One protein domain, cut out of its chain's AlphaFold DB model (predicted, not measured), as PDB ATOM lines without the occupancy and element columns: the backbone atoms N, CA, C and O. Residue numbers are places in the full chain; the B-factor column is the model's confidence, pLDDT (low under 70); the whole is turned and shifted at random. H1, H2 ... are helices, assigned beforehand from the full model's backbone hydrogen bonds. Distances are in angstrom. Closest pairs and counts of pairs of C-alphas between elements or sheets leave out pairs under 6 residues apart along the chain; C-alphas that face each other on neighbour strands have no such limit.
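This is residues 451 to 600 of the 888 residues of the protein "Phage putative head morphogenesis protein, SPP1 gp7 family" of Fibrobacter sp. UWB8 (UniProt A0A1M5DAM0). The long helix H4 is the spine of an extended structure: H2 and H3 pack on it near its beginning, with short H1 packed on H2, while H5 folds back from its far end. H6 turns again and crosses H4, and residues 586 to 600 stick out as an arm that adds to the length. The 150 printed residues, with six named helices, H1 to H6 in order, and no named strand, are all helix in class. The whole is extended, with a radius of gyration of the C-alphas of 23.8 A and spans of 82 by 31 by 24 A.

H1, residues 453 to 459, touches H2, residues 462 to 477, closest at the C-alphas of Ala 457 and Ala 465, 5.2 A. H3, residues 483 to 500, and H4, residues 506 to 542, form a helical hairpin at a shallow tilt of 21 degrees, closest at the C-alphas of Ile 494 and Gln 510, 5.4 A. H4 is the hub, touching four helices. H2 touches H4 with residues 468 to 472 alone, closest at the C-alphas of Val 468 and Ala 509, 6.4 A. H4, H5, residues 547 to 562, and H6, residues 565 to 598, are an up and down bundle, each helix running against the one before. H5 and H6 come closest at the C-alphas of Leu 559 and Ala 567, 5.1 A. H1 and H6 are apart. Every O i to N i+4 pair is within hydrogen-bond range in H1, H2, H3 and H5, against 32 of 33 in H4 and 28 of 30 in H6.

H1 begins at C-alpha 453, (63.508, 35.699, -113.052). H4 is 54.5 A long and H6 49.7 A, ending at C-alpha 598, (133.391, 40.674, -121.559).

The printed part has no cut, and its five links are tight. Residues 587 and 590 to 600 have pLDDT under 70.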
ATOM      1  N   ALA A 451      69.348  35.912-111.526       89.94
ATOM      2  CA  ALA A 451      69.977  35.067-112.541       89.94
ATOM      3  C   ALA A 451      68.950  34.586-113.577       89.94
ATOM      4  O   ALA A 451      69.168  34.762-114.774       89.94
ATOM      5  N   ASP A 452      67.811  34.076-113.104       92.62
ATOM      6  CA  ASP A 452      66.675  33.666-113.930       92.62
ATOM      7  C   ASP A 452      65.347  34.072-113.252       92.62
ATOM      8  O   ASP A 452      64.850  33.366-112.368       92.62
ATOM      9  N   PRO A 453      64.769  35.231-113.623       94.19
ATOM     10  CA  PRO A 453      63.508  35.699-113.052       94.19
ATOM     11  C   PRO A 453      62.320  34.776-113.324       94.19
ATOM     12  O   PRO A 453      61.423  34.667-112.489       94.19
ATOM     13  N   ILE A 454      62.301  34.129-114.494       92.25
ATOM     14  CA  ILE A 454      61.199  33.253-114.895       92.25
ATOM     15  C   ILE A 454      61.243  31.981-114.055       92.25
ATOM     16  O   ILE A 454      60.218  31.582-113.504       92.25
ATOM     17  N   GLN A 455      62.423  31.375-113.906       93.19
ATOM     18  CA  GLN A 455      62.577  30.181-113.083       93.19
ATOM     19  C   GLN A 455      62.284  30.469-111.606       93.19
ATOM     20  O   GLN A 455      61.539  29.716-110.982       93.19
ATOM     21  N   ALA A 456      62.745  31.609-111.078       93.69
ATOM     22  CA  ALA A 456      62.412  32.035-109.718       93.69
ATOM     23  C   ALA A 456      60.889  32.131-109.483       93.69
ATOM     24  O   ALA A 456      60.398  31.729-108.429       93.69
ATOM     25  N   ALA A 457      60.136  32.626-110.470       94.62
ATOM     26  CA  ALA A 457      58.681  32.728-110.384       94.62
ATOM     27  C   ALA A 457      57.947  31.383-110.554       94.62
ATOM     28  O   ALA A 457      56.818  31.240-110.085       94.62
ATOM     29  N   ARG A 458      58.565  30.395-111.218       93.81
ATOM     30  CA  ARG A 458      58.035  29.023-111.337       93.81
ATOM     31  C   ARG A 458      58.229  28.223-110.053       93.81
ATOM     32  O   ARG A 458      57.304  27.550-109.593       93.81
ATOM     33  N   ASP A 459      59.421  28.317-109.471       93.19
ATOM     34  CA  ASP A 459      59.767  27.596-108.246       93.19
ATOM     35  C   ASP A 459      58.910  28.090-107.070       93.19
ATOM     36  O   ASP A 459      58.351  27.290-106.311       93.19
ATOM     37  N   PHE A 460      58.734  29.412-106.981       93.56
ATOM     38  CA  PHE A 460      57.939  30.080-105.953       93.56
ATOM     39  C   PHE A 460      56.643  30.638-106.553       93.56
ATOM     40  O   PHE A 460      55.710  29.876-106.801       93.56
ATOM     41  N   ASP A 461      56.585  31.949-106.785       94.50
ATOM     42  CA  ASP A 461      55.492  32.647-107.456       94.50
ATOM     43  C   ASP A 461      55.983  33.990-108.028       94.50
ATOM     44  O   ASP A 461      57.094  34.455-107.737       94.50
ATOM     45  N   TYR A 462      55.139  34.623-108.848       95.19
ATOM     46  CA  TYR A 462      55.398  35.934-109.444       95.19
ATOM     47  C   TYR A 462      55.805  36.984-108.397       95.19
ATOM     48  O   TYR A 462      56.825  37.651-108.561       95.19
ATOM     49  N   SER A 463      55.050  37.107-107.299       95.06
ATOM     50  CA  SER A 463      55.294  38.130-106.270       95.06
ATOM     51  C   SER A 463      56.657  37.955-105.602       95.06
ATOM     52  O   SER A 463      57.388  38.927-105.410       95.06
ATOM     53  N   THR A 464      57.022  36.717-105.279       94.88
ATOM     54  CA  THR A 464      58.274  36.359-104.621       94.88
ATOM     55  C   THR A 464      59.460  36.723-105.500       94.88
ATOM     56  O   THR A 464      60.409  37.330-105.004       94.88
ATOM     57  N   ALA A 465      59.405  36.436-106.805       95.81
ATOM     58  CA  ALA A 465      60.467  36.822-107.732       95.81
ATOM     59  C   ALA A 465      60.673  38.350-107.761       95.81
ATOM     60  O   ALA A 465      61.804  38.820-107.610       95.81
ATOM     61  N   ILE A 466      59.590  39.136-107.848       96.69
ATOM     62  CA  ILE A 466      59.668  40.607-107.796       96.69
ATOM     63  C   ILE A 466      60.266  41.087-106.461       96.69
ATOM     64  O   ILE A 466      61.170  41.924-106.446       96.69
ATOM     65  N   THR A 467      59.803  40.543-105.328       96.50
ATOM     66  CA  THR A 467      60.286  40.931-103.992       96.50
ATOM     67  C   THR A 467      61.762  40.591-103.782       96.50
ATOM     68  O   THR A 467      62.503  41.407-103.225       96.50
ATOM     69  N   VAL A 468      62.215  39.415-104.226       96.69
ATOM     70  CA  VAL A 468      63.626  39.017-104.111       96.69
ATOM     71  C   VAL A 468      64.500  39.922-104.975       96.69
ATOM     72  O   VAL A 468      65.509  40.415-104.477       96.69
ATOM     73  N   ASN A 469      64.095  40.218-106.215       97.50
ATOM     74  CA  ASN A 469      64.826  41.140-107.091       97.50
ATOM     75  C   ASN A 469      65.027  42.516-106.437       97.50
ATOM     76  O   ASN A 469      66.138  43.041-106.411       97.50
ATOM     77  N   GLU A 470      63.962  43.077-105.866       97.25
ATOM     78  CA  GLU A 470      64.002  44.378-105.195       97.25
ATOM     79  C   GLU A 470      64.844  44.356-103.908       97.25
ATOM     80  O   GLU A 470      65.553  45.315-103.598       97.25
ATOM     81  N   SER A 471      64.806  43.251-103.163       95.62
ATOM     82  CA  SER A 471      65.622  43.073-101.956       95.62
ATOM     83  C   SER A 471      67.109  42.981-102.295       95.62
ATOM     84  O   SER A 471      67.928  43.642-101.656       95.62
ATOM     85  N   VAL A 472      67.449  42.218-103.340       97.06
ATOM     86  CA  VAL A 472      68.815  42.124-103.866       97.06
ATOM     87  C   VAL A 472      69.286  43.493-104.348       97.06
ATOM     88  O   VAL A 472      70.365  43.918-103.951       97.06
ATOM     89  N   ARG A 473      68.472  44.226-105.125       97.00
ATOM     90  CA  ARG A 473      68.798  45.588-105.582       97.00
ATOM     91  C   ARG A 473      69.210  46.492-104.421       97.00
ATOM     92  O   ARG A 473      70.303  47.050-104.442       97.00
ATOM     93  N   LYS A 474      68.365  46.595-103.391       96.62
ATOM     94  CA  LYS A 474      68.637  47.426-102.207       96.62
ATOM     95  C   LYS A 474      69.905  47.000-101.478       96.62
ATOM     96  O   LYS A 474      70.654  47.850-101.010       96.62
ATOM     97  N   LYS A 475      70.150  45.689-101.377       95.88
ATOM     98  CA  LYS A 475      71.362  45.177-100.740       95.88
ATOM     99  C   LYS A 475      72.610  45.562-101.532       95.88
ATOM    100  O   LYS A 475      73.555  46.058-100.931       95.88
ATOM    101  N   LEU A 476      72.589  45.396-102.856       95.94
ATOM    102  CA  LEU A 476      73.692  45.772-103.745       95.94
ATOM    103  C   LEU A 476      73.975  47.284-103.721       95.94
ATOM    104  O   LEU A 476      75.132  47.688-103.767       95.94
ATOM    105  N   GLU A 477      72.936  48.119-103.620       93.19
ATOM    106  CA  GLU A 477      73.066  49.580-103.489       93.19
ATOM    107  C   GLU A 477      73.732  50.015-102.174       93.19
ATOM    108  O   GLU A 477      74.341  51.080-102.127       93.19
ATOM    109  N   GLY A 478      73.640  49.193-101.123       92.62
ATOM    110  CA  GLY A 478      74.237  49.455 -99.812       92.62
ATOM    111  C   GLY A 478      75.654  48.906 -99.611       92.62
ATOM    112  O   GLY A 478      76.194  49.061 -98.519       92.62
ATOM    113  N   MET A 479      76.241  48.242-100.612       93.75
ATOM    114  CA  MET A 479      77.600  47.685-100.528       93.75
ATOM    115  C   MET A 479      78.680  48.759-100.718       93.75
ATOM    116  O   MET A 479      78.410  49.860-101.205       93.75
ATOM    117  N   GLY A 480      79.919  48.425-100.349       84.88
ATOM    118  CA  GLY A 480      81.083  49.302-100.425       84.88
ATOM    119  C   GLY A 480      81.259  49.997-101.781       84.88
ATOM    120  O   GLY A 480      80.827  49.521-102.829       84.88
ATOM    121  N   SER A 481      81.911  51.159-101.788       86.69
ATOM    122  CA  SER A 481      82.079  51.954-103.013       86.69
ATOM    123  C   SER A 481      83.177  51.420-103.942       86.69
ATOM    124  O   SER A 481      83.063  51.566-105.160       86.69
ATOM    125  N   SER A 482      84.212  50.773-103.396       90.12
ATOM    126  CA  SER A 482      85.316  50.184-104.166       90.12
ATOM    127  C   SER A 482      84.978  48.777-104.665       90.12
ATOM    128  O   SER A 482      84.235  48.048-104.014       90.12
ATOM    129  N   LEU A 483      85.556  48.351-105.796       88.50
ATOM    130  CA  LEU A 483      85.336  46.994-106.318       88.50
ATOM    131  C   LEU A 483      85.786  45.906-105.333       88.50
ATOM    132  O   LEU A 483      85.091  44.909-105.170       88.50
ATOM    133  N   ALA A 484      86.906  46.120-104.636       83.44
ATOM    134  CA  ALA A 484      87.387  45.206-103.602       83.44
ATOM    135  C   ALA A 484      86.423  45.127-102.404       83.44
ATOM    136  O   ALA A 484      86.131  44.031-101.933       83.44
ATOM    137  N   GLY A 485      85.878  46.268-101.964       88.38
ATOM    138  CA  GLY A 485      84.854  46.311-100.918       88.38
ATOM    139  C   GLY A 485      83.572  45.600-101.348       88.38
ATOM    140  O   GLY A 485      83.080  44.742-100.627       88.38
ATOM    141  N   LYS A 486      83.087  45.858-102.572       93.50
ATOM    142  CA  LYS A 486      81.923  45.154-103.137       93.50
ATOM    143  C   LYS A 486      82.140  43.652-103.218       93.50
ATOM    144  O   LYS A 486      81.232  42.900-102.890       93.50
ATOM    145  N   LYS A 487      83.321  43.214-103.662       92.00
ATOM    146  CA  LYS A 487      83.677  41.792-103.720       92.00
ATOM    147  C   LYS A 487      83.603  41.164-102.328       92.00
ATOM    148  O   LYS A 487      82.929  40.153-102.175       92.00
ATOM    149  N   HIS A 488      84.223  41.798-101.335       91.75
ATOM    150  CA  HIS A 488      84.182  41.335 -99.951       91.75
ATOM    151  C   HIS A 488      82.746  41.247 -99.408       91.75
ATOM    152  O   HIS A 488      82.346  40.208 -98.886       91.75
ATOM    153  N   ASP A 489      81.947  42.302 -99.588       95.25
ATOM    154  CA  ASP A 489      80.557  42.339 -99.126       95.25
ATOM    155  C   ASP A 489      79.689  41.275 -99.818       95.25
ATOM    156  O   ASP A 489      78.820  40.674 -99.188       95.25
ATOM    157  N   LEU A 490      79.920  41.020-101.112       96.94
ATOM    158  CA  LEU A 490      79.226  39.984-101.880       96.94
ATOM    159  C   LEU A 490      79.596  38.580-101.410       96.94
ATOM    160  O   LEU A 490      78.700  37.761-101.220       96.94
ATOM    161  N   GLU A 491      80.885  38.298-101.214       94.62
ATOM    162  CA  GLU A 491      81.357  37.019-100.671       94.62
ATOM    163  C   GLU A 491      80.754  36.762 -99.286       94.62
ATOM    164  O   GLU A 491      80.216  35.679 -99.038       94.62
ATOM    165  N   PHE A 492      80.757  37.784 -98.423       95.81
ATOM    166  CA  PHE A 492      80.117  37.726 -97.115       95.81
ATOM    167  C   PHE A 492      78.612  37.457 -97.226       95.81
ATOM    168  O   PHE A 492      78.094  36.576 -96.543       95.81
ATOM    169  N   GLU A 493      77.891  38.180 -98.087       97.06
ATOM    170  CA  GLU A 493      76.439  38.021 -98.217       97.06
ATOM    171  C   GLU A 493      76.058  36.651 -98.798       97.06
ATOM    172  O   GLU A 493      75.080  36.046 -98.357       97.06
ATOM    173  N   ILE A 494      76.832  36.129 -99.754       97.25
ATOM    174  CA  ILE A 494      76.629  34.794-100.338       97.25
ATOM    175  C   ILE A 494      76.724  33.711 -99.259       97.25
ATOM    176  O   ILE A 494      75.856  32.831 -99.220       97.25
ATOM    177  N   ASP A 495      77.741  33.787 -98.394       95.88
ATOM    178  CA  ASP A 495      77.913  32.872 -97.260       95.88
ATOM    179  C   ASP A 495      76.807  33.073 -96.217       95.88
ATOM    180  O   ASP A 495      76.167  32.118 -95.768       95.88
ATOM    181  N   TRP A 496      76.494  34.330 -95.891       96.50
ATOM    182  CA  TRP A 496      75.463  34.666 -94.916       96.50
ATOM    183  C   TRP A 496      74.095  34.101 -95.319       96.50
ATOM    184  O   TRP A 496      73.424  33.468 -94.497       96.50
ATOM    185  N   VAL A 497      73.683  34.273 -96.579       96.25
ATOM    186  CA  VAL A 497      72.395  33.777 -97.091       96.25
ATOM    187  C   VAL A 497      72.344  32.249 -97.085       96.25
ATOM    188  O   VAL A 497      71.313  31.678 -96.720       96.25
ATOM    189  N   GLU A 498      73.445  31.582 -97.435       94.38
ATOM    190  CA  GLU A 498      73.545  30.119 -97.407       94.38
ATOM    191  C   GLU A 498      73.518  29.549 -95.994       94.38
ATOM    192  O   GLU A 498      72.889  28.517 -95.759       94.38
ATOM    193  N   LYS A 499      74.150  30.226 -95.038       95.81
ATOM    194  CA  LYS A 499      74.191  29.789 -93.646       95.81
ATOM    195  C   LYS A 499      72.854  29.980 -92.936       95.81
ATOM    196  O   LYS A 499      72.433  29.108 -92.181       95.81
ATOM    197  N   HIS A 500      72.185  31.108 -93.167       95.19
ATOM    198  CA  HIS A 500      70.979  31.466 -92.415       95.19
ATOM    199  C   HIS A 500      69.686  30.974 -93.068       95.19
ATOM    200  O   HIS A 500      68.715  30.750 -92.350       95.19
ATOM    201  N   LYS A 501      69.641  30.835 -94.406       94.69
ATOM    202  CA  LYS A 501      68.477  30.343 -95.182       94.69
ATOM    203  C   LYS A 501      67.129  30.911 -94.713       94.69
ATOM    204  O   LYS A 501      66.124  30.207 -94.673       94.69
ATOM    205  N   LYS A 502      67.114  32.198 -94.344       91.94
ATOM    206  CA  LYS A 502      66.002  32.854 -93.630       91.94
ATOM    207  C   LYS A 502      64.656  32.757 -94.362       91.94
ATOM    208  O   LYS A 502      63.610  32.739 -93.722       91.94
ATOM    209  N   TYR A 503      64.689  32.712 -95.691       92.06
ATOM    210  CA  TYR A 503      63.517  32.587 -96.554       92.06
ATOM    211  C   TYR A 503      63.686  31.378 -97.476       92.06
ATOM    212  O   TYR A 503      64.807  31.057 -97.863       92.06
ATOM    213  N   ALA A 504      62.589  30.740 -97.891       92.88
ATOM    214  CA  ALA A 504      62.645  29.590 -98.803       92.88
ATOM    215  C   ALA A 504      63.328  29.927-100.148       92.88
ATOM    216  O   ALA A 504      64.006  29.083-100.726       92.88
ATOM    217  N   SER A 505      63.233  31.185-100.591       93.81
ATOM    218  CA  SER A 505      63.877  31.730-101.791       93.81
ATOM    219  C   SER A 505      65.350  32.128-101.606       93.81
ATOM    220  O   SER A 505      65.921  32.778-102.484       93.81
ATOM    221  N   TRP A 506      66.000  31.741-100.496       95.12
ATOM    222  CA  TRP A 506      67.401  32.087-100.209       95.12
ATOM    223  C   TRP A 506      68.342  31.747-101.369       95.12
ATOM    224  O   TRP A 506      69.258  32.514-101.653       95.12
ATOM    225  N   LYS A 507      68.096  30.636-102.077       95.12
ATOM    226  CA  LYS A 507      68.937  30.207-103.197       95.12
ATOM    227  C   LYS A 507      68.867  31.177-104.378       95.12
ATOM    228  O   LYS A 507      69.902  31.530-104.927       95.12
ATOM    229  N   VAL A 508      67.675  31.692-104.682       95.94
ATOM    230  CA  VAL A 508      67.461  32.704-105.729       95.94
ATOM    231  C   VAL A 508      68.228  33.988-105.405       95.94
ATOM    232  O   VAL A 508      68.885  34.556-106.276       95.94
ATOM    233  N   ALA A 509      68.186  34.430-104.144       96.31
ATOM    234  CA  ALA A 509      68.962  35.583-103.689       96.31
ATOM    235  C   ALA A 509      70.474  35.310-103.757       96.31
ATOM    236  O   ALA A 509      71.228  36.148-104.244       96.31
ATOM    237  N   GLN A 510      70.917  34.122-103.329       96.06
ATOM    238  CA  GLN A 510      72.319  33.715-103.407       96.06
ATOM    239  C   GLN A 510      72.837  33.749-104.850       96.06
ATOM    240  O   GLN A 510      73.907  34.297-105.106       96.06
ATOM    241  N   ASP A 511      72.089  33.184-105.794       96.19
ATOM    242  CA  ASP A 511      72.488  33.131-107.198       96.19
ATOM    243  C   ASP A 511      72.515  34.534-107.829       96.19
ATOM    244  O   ASP A 511      73.391  34.834-108.643       96.19
ATOM    245  N   ALA A 512      71.632  35.438-107.392       96.81
ATOM    246  CA  ALA A 512      71.678  36.850-107.764       96.81
ATOM    247  C   ALA A 512      72.944  37.558-107.236       96.81
ATOM    248  O   ALA A 512      73.600  38.291-107.981       96.81
ATOM    249  N   TYR A 513      73.354  37.295-105.990       97.38
ATOM    250  CA  TYR A 513      74.622  37.815-105.460       97.38
ATOM    251  C   TYR A 513      75.837  37.207-106.166       97.38
ATOM    252  O   TYR A 513      76.772  37.932-106.492       97.38
ATOM    253  N   LYS A 514      75.813  35.913-106.503       96.44
ATOM    254  CA  LYS A 514      76.867  35.270-107.311       96.44
ATOM    255  C   LYS A 514      76.987  35.892-108.701       96.44
ATOM    256  O   LYS A 514      78.096  36.138-109.170       96.44
ATOM    257  N   LYS A 515      75.858  36.207-109.347       95.50
ATOM    258  CA  LYS A 515      75.828  36.948-110.617       95.50
ATOM    259  C   LYS A 515      76.488  38.324-110.478       95.50
ATOM    260  O   LYS A 515      77.292  38.697-111.330       95.50
ATOM    261  N   ALA A 516      76.170  39.064-109.415       95.69
ATOM    262  CA  ALA A 516      76.784  40.363-109.142       95.69
ATOM    263  C   ALA A 516      78.290  40.242-108.842       95.69
ATOM    264  O   ALA A 516      79.075  41.036-109.359       95.69
ATOM    265  N   LEU A 517      78.706  39.219-108.087       95.25
ATOM    266  CA  LEU A 517      80.114  38.930-107.799       95.25
ATOM    267  C   LEU A 517      80.898  38.681-109.087       95.25
ATOM    268  O   LEU A 517      81.931  39.309-109.293       95.25
ATOM    269  N   ALA A 518      80.362  37.871-109.999       93.06
ATOM    270  CA  ALA A 518      80.999  37.611-111.286       93.06
ATOM    271  C   ALA A 518      81.169  38.882-112.149       93.06
ATOM    272  O   ALA A 518      82.120  38.979-112.925       93.06
ATOM    273  N   GLU A 519      80.266  39.865-112.049       91.62
ATOM    274  CA  GLU A 519      80.457  41.174-112.694       91.62
ATOM    275  C   GLU A 519      81.572  41.976-112.012       91.62
ATOM    276  O   GLU A 519      82.464  42.477-112.695       91.62
ATOM    277  N   VAL A 520      81.568  42.059-110.679       92.00
ATOM    278  CA  VAL A 520      82.607  42.773-109.920       92.00
ATOM    279  C   VAL A 520      83.990  42.181-110.187       92.00
ATOM    280  O   VAL A 520      84.936  42.926-110.435       92.00
ATOM    281  N   GLU A 521      84.119  40.858-110.218       88.31
ATOM    282  CA  GLU A 521      85.379  40.179-110.528       88.31
ATOM    283  C   GLU A 521      85.870  40.480-111.946       88.31
ATOM    284  O   GLU A 521      87.060  40.735-112.138       88.31
ATOM    285  N   ARG A 522      84.965  40.549-112.932       87.62
ATOM    286  CA  ARG A 522      85.314  40.990-114.291       87.62
ATOM    287  C   ARG A 522      85.810  42.433-114.334       87.62
ATOM    288  O   ARG A 522      86.678  42.748-115.145       87.62
ATOM    289  N   LEU A 523      85.264  43.315-113.498       87.25
ATOM    290  CA  LEU A 523      85.731  44.700-113.400       87.25
ATOM    291  C   LEU A 523      87.110  44.792-112.731       87.25
ATOM    292  O   LEU A 523      87.946  45.561-113.194       87.25
ATOM    293  N   ILE A 524      87.383  43.978-111.707       81.88
ATOM    294  CA  ILE A 524      88.701  43.906-111.049       81.88
ATOM    295  C   ILE A 524      89.773  43.364-112.003       81.88
ATOM    296  O   ILE A 524      90.876  43.911-112.083       81.88
ATOM    297  N   ASP A 525      89.458  42.297-112.742       82.19
ATOM    298  CA  ASP A 525      90.347  41.754-113.778       82.19
ATOM    299  C   ASP A 525      90.676  42.840-114.809       82.19
ATOM    300  O   ASP A 525      91.833  43.070-115.152       82.19
ATOM    301  N   TRP A 526      89.662  43.603-115.219       86.19
ATOM    302  CA  TRP A 526      89.841  44.720-116.134       86.19
ATOM    303  C   TRP A 526      90.748  45.835-115.581       86.19
ATOM    304  O   TRP A 526      91.654  46.273-116.290       86.19
ATOM    305  N   GLU A 527      90.583  46.258-114.323       83.19
ATOM    306  CA  GLU A 527      91.500  47.219-113.677       83.19
ATOM    307  C   GLU A 527      92.948  46.704-113.632       83.19
ATOM    308  O   GLU A 527      93.895  47.467-113.834       83.19
ATOM    309  N   THR A 528      93.125  45.400-113.420       78.88
ATOM    310  CA  THR A 528      94.448  44.761-113.410       78.88
ATOM    311  C   THR A 528      95.113  44.835-114.784       78.88
ATOM    312  O   THR A 528      96.293  45.187-114.886       78.88
ATOM    313  N   GLU A 529      94.366  44.554-115.854       84.62
ATOM    314  CA  GLU A 529      94.876  44.667-117.224       84.62
ATOM    315  C   GLU A 529      95.237  46.113-117.586       84.62
ATOM    316  O   GLU A 529      96.290  46.354-118.181       84.62
ATOM    317  N   LEU A 530      94.431  47.094-117.163       85.00
ATOM    318  CA  LEU A 530      94.752  48.514-117.341       85.00
ATOM    319  C   LEU A 530      96.076  48.892-116.660       85.00
ATOM    320  O   LEU A 530      96.919  49.547-117.275       85.00
ATOM    321  N   GLY A 531      96.319  48.408-115.438       75.94
ATOM    322  CA  GLY A 531      97.592  48.623-114.742       75.94
ATOM    323  C   GLY A 531      98.803  48.045-115.490       75.94
ATOM    324  O   GLY A 531      99.879  48.650-115.525       75.94
ATOM    325  N   ARG A 532      98.642  46.896-116.159       84.19
ATOM    326  CA  ARG A 532      99.695  46.310-117.009       84.19
ATOM    327  C   ARG A 532      99.946  47.145-118.265       84.19
ATOM    328  O   ARG A 532     101.106  47.357-118.627       84.19
ATOM    329  N   VAL A 533      98.892  47.664-118.900       88.94
ATOM    330  CA  VAL A 533      99.021  48.613-120.021       88.94
ATOM    331  C   VAL A 533      99.815  49.846-119.581       88.94
ATOM    332  O   VAL A 533     100.750  50.260-120.275       88.94
ATOM    333  N   ASP A 534      99.515  50.397-118.405       78.00
ATOM    334  CA  ASP A 534     100.247  51.537-117.852       78.00
ATOM    335  C   ASP A 534     101.718  51.208-117.571       78.00
ATOM    336  O   ASP A 534     102.597  52.015-117.884       78.00
ATOM    337  N   SER A 535     102.022  49.999-117.089       78.12
ATOM    338  CA  SER A 535     103.404  49.523-116.938       78.12
ATOM    339  C   SER A 535     104.168  49.541-118.269       78.12
ATOM    340  O   SER A 535     105.302  50.028-118.335       78.12
ATOM    341  N   ILE A 536     103.541  49.088-119.360       88.50
ATOM    342  CA  ILE A 536     104.128  49.154-120.706       88.50
ATOM    343  C   ILE A 536     104.318  50.603-121.162       88.50
ATOM    344  O   ILE A 536     105.367  50.929-121.721       88.50
ATOM    345  N   LYS A 537     103.353  51.496-120.912       87.75
ATOM    346  CA  LYS A 537     103.486  52.926-121.246       87.75
ATOM    347  C   LYS A 537     104.632  53.583-120.481       87.75
ATOM    348  O   LYS A 537     105.389  54.359-121.063       87.75
ATOM    349  N   ILE A 538     104.791  53.269-119.195       78.62
ATOM    350  CA  ILE A 538     105.920  53.731-118.378       78.62
ATOM    351  C   ILE A 538     107.237  53.215-118.964       78.62
ATOM    352  O   ILE A 538     108.161  54.004-119.167       78.62
ATOM    353  N   PHE A 539     107.315  51.929-119.317       76.44
ATOM    354  CA  PHE A 539     108.495  51.363-119.971       76.44
ATOM    355  C   PHE A 539     108.808  52.066-121.302       76.44
ATOM    356  O   PHE A 539     109.959  52.413-121.568       76.44
ATOM    357  N   LEU A 540     107.786  52.339-122.118       90.62
ATOM    358  CA  LEU A 540     107.921  53.036-123.395       90.62
ATOM    359  C   LEU A 540     108.461  54.466-123.235       90.62
ATOM    360  O   LEU A 540     109.237  54.903-124.084       90.62
ATOM    361  N   LYS A 541     108.115  55.183-122.153       87.06
ATOM    362  CA  LYS A 541     108.691  56.513-121.864       87.06
ATOM    363  C   LYS A 541     110.218  56.462-121.745       87.06
ATOM    364  O   LYS A 541     110.885  57.369-122.235       87.06
ATOM    365  N   ASN A 542     110.759  55.382-121.181       80.06
ATOM    366  CA  ASN A 542     112.205  55.160-121.070       80.06
ATOM    367  C   ASN A 542     112.825  54.562-122.348       80.06
ATOM    368  O   ASN A 542     114.033  54.659-122.546       80.06
ATOM    369  N   HIS A 543     112.008  54.008-123.253       87.06
ATOM    370  CA  HIS A 543     112.444  53.387-124.513       87.06
ATOM    371  C   HIS A 543     111.724  53.990-125.735       87.06
ATOM    372  O   HIS A 543     111.114  53.265-126.535       87.06
ATOM    373  N   PRO A 544     111.810  55.317-125.957       90.00
ATOM    374  CA  PRO A 544     110.972  56.027-126.929       90.00
ATOM    375  C   PRO A 544     111.252  55.637-128.388       90.00
ATOM    376  O   PRO A 544     110.482  55.981-129.286       90.00
ATOM    377  N   LYS A 545     112.347  54.922-128.661       90.94
ATOM    378  CA  LYS A 545     112.714  54.458-130.007       90.94
ATOM    379  C   LYS A 545     111.943  53.206-130.449       90.94
ATOM    380  O   LYS A 545     111.987  52.859-131.625       90.94
ATOM    381  N   SER A 546     111.219  52.532-129.552       92.88
ATOM    382  CA  SER A 546     110.447  51.336-129.906       92.88
ATOM    383  C   SER A 546     109.153  51.697-130.647       92.88
ATOM    384  O   SER A 546     108.109  51.922-130.034       92.88
ATOM    385  N   ALA A 547     109.205  51.722-131.983       93.12
ATOM    386  CA  ALA A 547     108.028  51.960-132.829       93.12
ATOM    387  C   ALA A 547     106.915  50.919-132.602       93.12
ATOM    388  O   ALA A 547     105.735  51.259-132.610       93.12
ATOM    389  N   VAL A 548     107.296  49.664-132.334       94.69
ATOM    390  CA  VAL A 548     106.359  48.568-132.041       94.69
ATOM    391  C   VAL A 548     105.577  48.847-130.760       94.69
ATOM    392  O   VAL A 548     104.353  48.780-130.779       94.69
ATOM    393  N   LEU A 549     106.259  49.208-129.665       95.25
ATOM    394  CA  LEU A 549     105.576  49.515-128.406       95.25
ATOM    395  C   LEU A 549     104.696  50.759-128.535       95.25
ATOM    396  O   LEU A 549     103.575  50.720-128.050       95.25
ATOM    397  N   LYS A 550     105.148  51.805-129.246       96.69
ATOM    398  CA  LYS A 550     104.326  52.996-129.535       96.69
ATOM    399  C   LYS A 550     103.008  52.640-130.213       96.69
ATOM    400  O   LYS A 550     101.958  53.120-129.796       96.69
ATOM    401  N   LYS A 551     103.074  51.797-131.249       96.75
ATOM    402  CA  LYS A 551     101.885  51.344-131.968       96.75
ATOM    403  C   LYS A 551     100.971  50.532-131.051       96.75
ATOM    404  O   LYS A 551      99.808  50.879-130.913       96.75
ATOM    405  N   LEU A 552     101.513  49.526-130.361       96.94
ATOM    406  CA  LEU A 552     100.727  48.669-129.468       96.94
ATOM    407  C   LEU A 552     100.050  49.464-128.345       96.94
ATOM    408  O   LEU A 552      98.882  49.225-128.066       96.94
ATOM    409  N   THR A 553     100.736  50.427-127.719       95.81
ATOM    410  CA  THR A 553     100.116  51.277-126.690       95.81
ATOM    411  C   THR A 553      99.012  52.161-127.256       95.81
ATOM    412  O   THR A 553      97.987  52.309-126.606       95.81
ATOM    413  N   SER A 554      99.184  52.694-128.471       96.06
ATOM    414  CA  SER A 554      98.151  53.494-129.141       96.06
ATOM    415  C   SER A 554      96.923  52.658-129.509       96.06
ATOM    416  O   SER A 554      95.796  53.117-129.335       96.06
ATOM    417  N   ASP A 555      97.134  51.440-130.009       95.88
ATOM    418  CA  ASP A 555      96.054  50.510-130.345       95.88
ATOM    419  C   ASP A 555      95.293  50.103-129.067       95.88
ATOM    420  O   ASP A 555      94.062  50.117-129.044       95.88
ATOM    421  N   MET A 556      96.012  49.835-127.967       96.62
ATOM    422  CA  MET A 556      95.401  49.577-126.658       96.62
ATOM    423  C   MET A 556      94.610  50.790-126.146       96.62
ATOM    424  O   MET A 556      93.488  50.603-125.691       96.62
ATOM    425  N   ASP A 557      95.117  52.021-126.272       95.00
ATOM    426  CA  ASP A 557      94.384  53.237-125.881       95.00
ATOM    427  C   ASP A 557      93.076  53.410-126.664       95.00
ATOM    428  O   ASP A 557      92.034  53.727-126.083       95.00
ATOM    429  N   ALA A 558      93.097  53.135-127.970       94.44
ATOM    430  CA  ALA A 558      91.899  53.177-128.803       94.44
ATOM    431  C   ALA A 558      90.860  52.121-128.387       94.44
ATOM    432  O   ALA A 558      89.659  52.384-128.429       94.44
ATOM    433  N   LEU A 559      91.302  50.931-127.971       93.50
ATOM    434  CA  LEU A 559      90.419  49.871-127.480       93.50
ATOM    435  C   LEU A 559      89.885  50.167-126.071       93.50
ATOM    436  O   LEU A 559      88.705  49.935-125.811       93.50
ATOM    437  N   ILE A 560      90.706  50.744-125.185       91.38
ATOM    438  CA  ILE A 560      90.277  51.196-123.852       91.38
ATOM    439  C   ILE A 560      89.146  52.220-123.993       91.38
ATOM    440  O   ILE A 560      88.156  52.135-123.270       91.38
ATOM    441  N   ALA A 561      89.247  53.128-124.969       91.19
ATOM    442  CA  ALA A 561      88.205  54.111-125.257       91.19
ATOM    443  C   ALA A 561      86.881  53.492-125.750       91.19
ATOM    444  O   ALA A 561      85.827  54.093-125.547       91.19
ATOM    445  N   LYS A 562      86.901  52.302-126.374       90.44
ATOM    446  CA  LYS A 562      85.677  51.585-126.791       90.44
ATOM    447  C   LYS A 562      84.966  50.914-125.615       90.44
ATOM    448  O   LYS A 562      83.742  50.917-125.565       90.44
ATOM    449  N   GLY A 563      85.719  50.315-124.689       78.38
ATOM    450  CA  GLY A 563      85.206  49.759-123.428       78.38
ATOM    451  C   GLY A 563      84.313  48.508-123.522       78.38
ATOM    452  O   GLY A 563      83.913  47.980-122.482       78.38
ATOM    453  N   ASP A 564      84.008  48.011-124.725       85.56
ATOM    454  CA  ASP A 564      83.188  46.812-124.929       85.56
ATOM    455  C   ASP A 564      83.950  45.495-124.647       85.56
ATOM    456  O   ASP A 564      85.175  45.456-124.502       85.56
ATOM    457  N   ASN A 565      83.222  44.377-124.541       79.94
ATOM    458  CA  ASN A 565      83.818  43.075-124.209       79.94
ATOM    459  C   ASN A 565      84.773  42.542-125.295       79.94
ATOM    460  O   ASN A 565      85.711  41.802-124.976       79.94
ATOM    461  N   ALA A 566      84.566  42.912-126.562       85.56
ATOM    462  CA  ALA A 566      85.463  42.523-127.645       85.56
ATOM    463  C   ALA A 566      86.797  43.275-127.521       85.56
ATOM    464  O   ALA A 566      87.860  42.654-127.565       85.56
ATOM    465  N   ALA A 567      86.742  44.577-127.233       86.00
ATOM    466  CA  ALA A 567      87.899  45.424-126.986       86.00
ATOM    467  C   ALA A 567      88.719  44.940-125.782       86.00
ATOM    468  O   ALA A 567      89.943  44.849-125.875       86.00
ATOM    469  N   LYS A 568      88.065  44.537-124.681       85.38
ATOM    470  CA  LYS A 568      88.753  43.942-123.516       85.38
ATOM    471  C   LYS A 568      89.530  42.673-123.878       85.38
ATOM    472  O   LYS A 568      90.641  42.473-123.392       85.38
ATOM    473  N   THR A 569      88.965  41.828-124.740       87.88
ATOM    474  CA  THR A 569      89.615  40.588-125.194       87.88
ATOM    475  C   THR A 569      90.823  40.891-126.080       87.88
ATOM    476  O   THR A 569      91.897  40.324-125.889       87.88
ATOM    477  N   GLU A 570      90.678  41.831-127.013       92.44
ATOM    478  CA  GLU A 570      91.751  42.225-127.928       92.44
ATOM    479  C   GLU A 570      92.928  42.893-127.195       92.44
ATOM    480  O   GLU A 570      94.091  42.639-127.519       92.44
ATOM    481  N   ILE A 571      92.654  43.664-126.137       93.56
ATOM    482  CA  ILE A 571      93.697  44.270-125.298       93.56
ATOM    483  C   ILE A 571      94.592  43.219-124.655       93.56
ATOM    484  O   ILE A 571      95.805  43.411-124.645       93.56
ATOM    485  N   LYS A 572      94.046  42.090-124.184       89.94
ATOM    486  CA  LYS A 572      94.864  41.012-123.599       89.94
ATOM    487  C   LYS A 572      95.890  40.471-124.602       89.94
ATOM    488  O   LYS A 572      97.047  40.239-124.245       89.94
ATOM    489  N   GLU A 573      95.507  40.344-125.872       93.12
ATOM    490  CA  GLU A 573      96.414  39.911-126.943       93.12
ATOM    491  C   GLU A 573      97.468  40.971-127.294       93.12
ATOM    492  O   GLU A 573      98.653  40.652-127.452       93.12
ATOM    493  N   LEU A 574      97.078  42.246-127.391       95.94
ATOM    494  CA  LEU A 574      98.033  43.335-127.628       95.94
ATOM    495  C   LEU A 574      99.021  43.493-126.471       95.94
ATOM    496  O   LEU A 574     100.216  43.690-126.703       95.94
ATOM    497  N   LEU A 575      98.545  43.342-125.239       93.00
ATOM    498  CA  LEU A 575      99.354  43.423-124.035       93.00
ATOM    499  C   LEU A 575     100.398  42.305-123.991       93.00
ATOM    500  O   LEU A 575     101.573  42.578-123.755       93.00
ATOM    501  N   LYS A 576     100.021  41.070-124.341       91.38
ATOM    502  CA  LYS A 576     100.962  39.945-124.474       91.38
ATOM    503  C   LYS A 576     102.059  40.227-125.505       91.38
ATOM    504  O   LYS A 576     103.239  39.954-125.256       91.38
ATOM    505  N   LYS A 577     101.701  40.804-126.658       95.44
ATOM    506  CA  LYS A 577     102.676  41.228-127.682       95.44
ATOM    507  C   LYS A 577     103.599  42.325-127.149       95.44
ATOM    508  O   LYS A 577     104.806  42.273-127.383       95.44
ATOM    509  N   ALA A 578     103.054  43.290-126.413       93.56
ATOM    510  CA  ALA A 578     103.824  44.388-125.843       93.56
ATOM    511  C   ALA A 578     104.799  43.910-124.755       93.56
ATOM    512  O   ALA A 578     105.968  44.288-124.774       93.56
ATOM    513  N   GLU A 579     104.364  43.024-123.861       85.19
ATOM    514  CA  GLU A 579     105.213  42.403-122.840       85.19
ATOM    515  C   GLU A 579     106.322  41.548-123.461       85.19
ATOM    516  O   GLU A 579     107.469  41.611-123.022       85.19
ATOM    517  N   THR A 580     106.016  40.801-124.524       87.62
ATOM    518  CA  THR A 580     107.030  40.046-125.280       87.62
ATOM    519  C   THR A 580     108.067  40.991-125.873       87.62
ATOM    520  O   THR A 580     109.270  40.807-125.684       87.62
ATOM    521  N   ARG A 581     107.614  42.068-126.522       91.56
ATOM    522  CA  ARG A 581     108.516  43.058-127.106       91.56
ATOM    523  C   ARG A 581     109.365  43.770-126.053       91.56
ATOM    524  O   ARG A 581     110.530  44.061-126.312       91.56
ATOM    525  N   ARG A 582     108.799  44.056-124.880       83.50
ATOM    526  CA  ARG A 582     109.538  44.590-123.732       83.50
ATOM    527  C   ARG A 582     110.665  43.637-123.320       83.50
ATOM    528  O   ARG A 582     111.810  44.076-123.281       83.50
ATOM    529  N   LYS A 583     110.369  42.344-123.133       74.62
ATOM    530  CA  LYS A 583     111.374  41.323-122.785       74.62
ATOM    531  C   LYS A 583     112.496  41.222-123.820       74.62
ATOM    532  O   LYS A 583     113.656  41.096-123.452       74.62
ATOM    533  N   GLU A 584     112.182  41.311-125.112       79.50
ATOM    534  CA  GLU A 584     113.204  41.312-126.173       79.50
ATOM    535  C   GLU A 584     114.153  42.514-126.090       79.50
ATOM    536  O   GLU A 584     115.344  42.381-126.377       79.50
ATOM    537  N   ILE A 585     113.624  43.697-125.759       79.44
ATOM    538  CA  ILE A 585     114.427  44.914-125.587       79.44
ATOM    539  C   ILE A 585     115.340  44.742-124.375       79.44
ATOM    540  O   ILE A 585     116.553  44.877-124.520       79.44
ATOM    541  N   GLU A 586     114.769  44.354-123.233       73.81
ATOM    542  CA  GLU A 586     115.506  44.096-121.991       73.81
ATOM    543  C   GLU A 586     116.612  43.043-122.214       73.81
ATOM    544  O   GLU A 586     117.755  43.241-121.804       73.81
ATOM    545  N   TYR A 587     116.324  41.974-122.964       67.00
ATOM    546  CA  TYR A 587     117.301  40.940-123.318       67.00
ATOM    547  C   TYR A 587     118.447  41.467-124.193       67.00
ATOM    548  O   TYR A 587     119.616  41.180-123.935       67.00
ATOM    549  N   LYS A 588     118.146  42.257-125.233       74.69
ATOM    550  CA  LYS A 588     119.182  42.846-126.102       74.69
ATOM    551  C   LYS A 588     120.075  43.818-125.341       74.69
ATOM    552  O   LYS A 588     121.285  43.825-125.557       74.69
ATOM    553  N   GLU A 589     119.492  44.616-124.456       71.00
ATOM    554  CA  GLU A 589     120.239  45.507-123.572       71.00
ATOM    555  C   GLU A 589     121.126  44.717-122.603       71.00
ATOM    556  O   GLU A 589     122.291  45.076-122.418       71.00
ATOM    557  N   GLY A 590     120.618  43.600-122.071       52.19
ATOM    558  CA  GLY A 590     121.388  42.627-121.295       52.19
ATOM    559  C   GLY A 590     122.586  42.082-122.075       52.19
ATOM    560  O   GLY A 590     123.720  42.184-121.611       52.19
ATOM    561  N   LEU A 591     122.385  41.606-123.307       59.75
ATOM    562  CA  LEU A 591     123.467  41.106-124.165       59.75
ATOM    563  C   LEU A 591     124.526  42.167-124.485       59.75
ATOM    564  O   LEU A 591     125.721  41.881-124.419       59.75
ATOM    565  N   GLU A 592     124.122  43.389-124.830       63.34
ATOM    566  CA  GLU A 592     125.063  44.484-125.089       63.34
ATOM    567  C   GLU A 592     125.841  44.875-123.825       63.34
ATOM    568  O   GLU A 592     127.049  45.129-123.883       63.34
ATOM    569  N   ARG A 593     125.189  44.849-122.658       58.47
ATOM    570  CA  ARG A 593     125.856  45.029-121.363       58.47
ATOM    571  C   ARG A 593     126.859  43.902-121.098       58.47
ATOM    572  O   ARG A 593     127.996  44.189-120.731       58.47
ATOM    573  N   LEU A 594     126.494  42.645-121.353       54.78
ATOM    574  CA  LEU A 594     127.379  41.484-121.212       54.78
ATOM    575  C   LEU A 594     128.593  41.560-122.145       54.78
ATOM    576  O   LEU A 594     129.703  41.248-121.722       54.78
ATOM    577  N   LYS A 595     128.418  42.017-123.390       64.31
ATOM    578  CA  LYS A 595     129.530  42.246-124.327       64.31
ATOM    579  C   LYS A 595     130.500  43.303-123.806       64.31
ATOM    580  O   LYS A 595     131.705  43.078-123.852       64.31
ATOM    581  N   LYS A 596     129.994  44.416-123.260       57.78
ATOM    582  CA  LYS A 596     130.830  45.459-122.634       57.78
ATOM    583  C   LYS A 596     131.599  44.933-121.423       57.78
ATOM    584  O   LYS A 596     132.765  45.268-121.265       57.78
ATOM    585  N   ILE A 597     130.969  44.081-120.612       52.84
ATOM    586  CA  ILE A 597     131.617  43.423-119.468       52.84
ATOM    587  C   ILE A 597     132.711  42.450-119.948       52.84
ATOM    588  O   ILE A 597     133.811  42.444-119.401       52.84
ATOM    589  N   LYS A 598     132.447  41.661-121.000       57.03
ATOM    590  CA  LYS A 598     133.391  40.674-121.559       57.03
ATOM    591  C   LYS A 598     134.549  41.292-122.360       57.03
ATOM    592  O   LYS A 598     135.585  40.650-122.484       57.03
ATOM    593  N   ALA A 599     134.417  42.522-122.865       57.84
ATOM    594  CA  ALA A 599     135.431  43.207-123.680       57.84
ATOM    595  C   ALA A 599     136.685  43.695-122.915       57.84
ATOM    596  O   ALA A 599     137.533  44.360-123.504       57.84
ATOM    597  N   GLY A 600     136.853  43.341-121.637       49.31
ATOM    598  CA  GLY A 600     138.154  43.420-120.970       49.31
ATOM    599  C   GLY A 600     138.470  44.745-120.276       49.31
ATOM    600  O   GLY A 600     139.442  45.419-120.611       49.31
TER     601      GLY A 600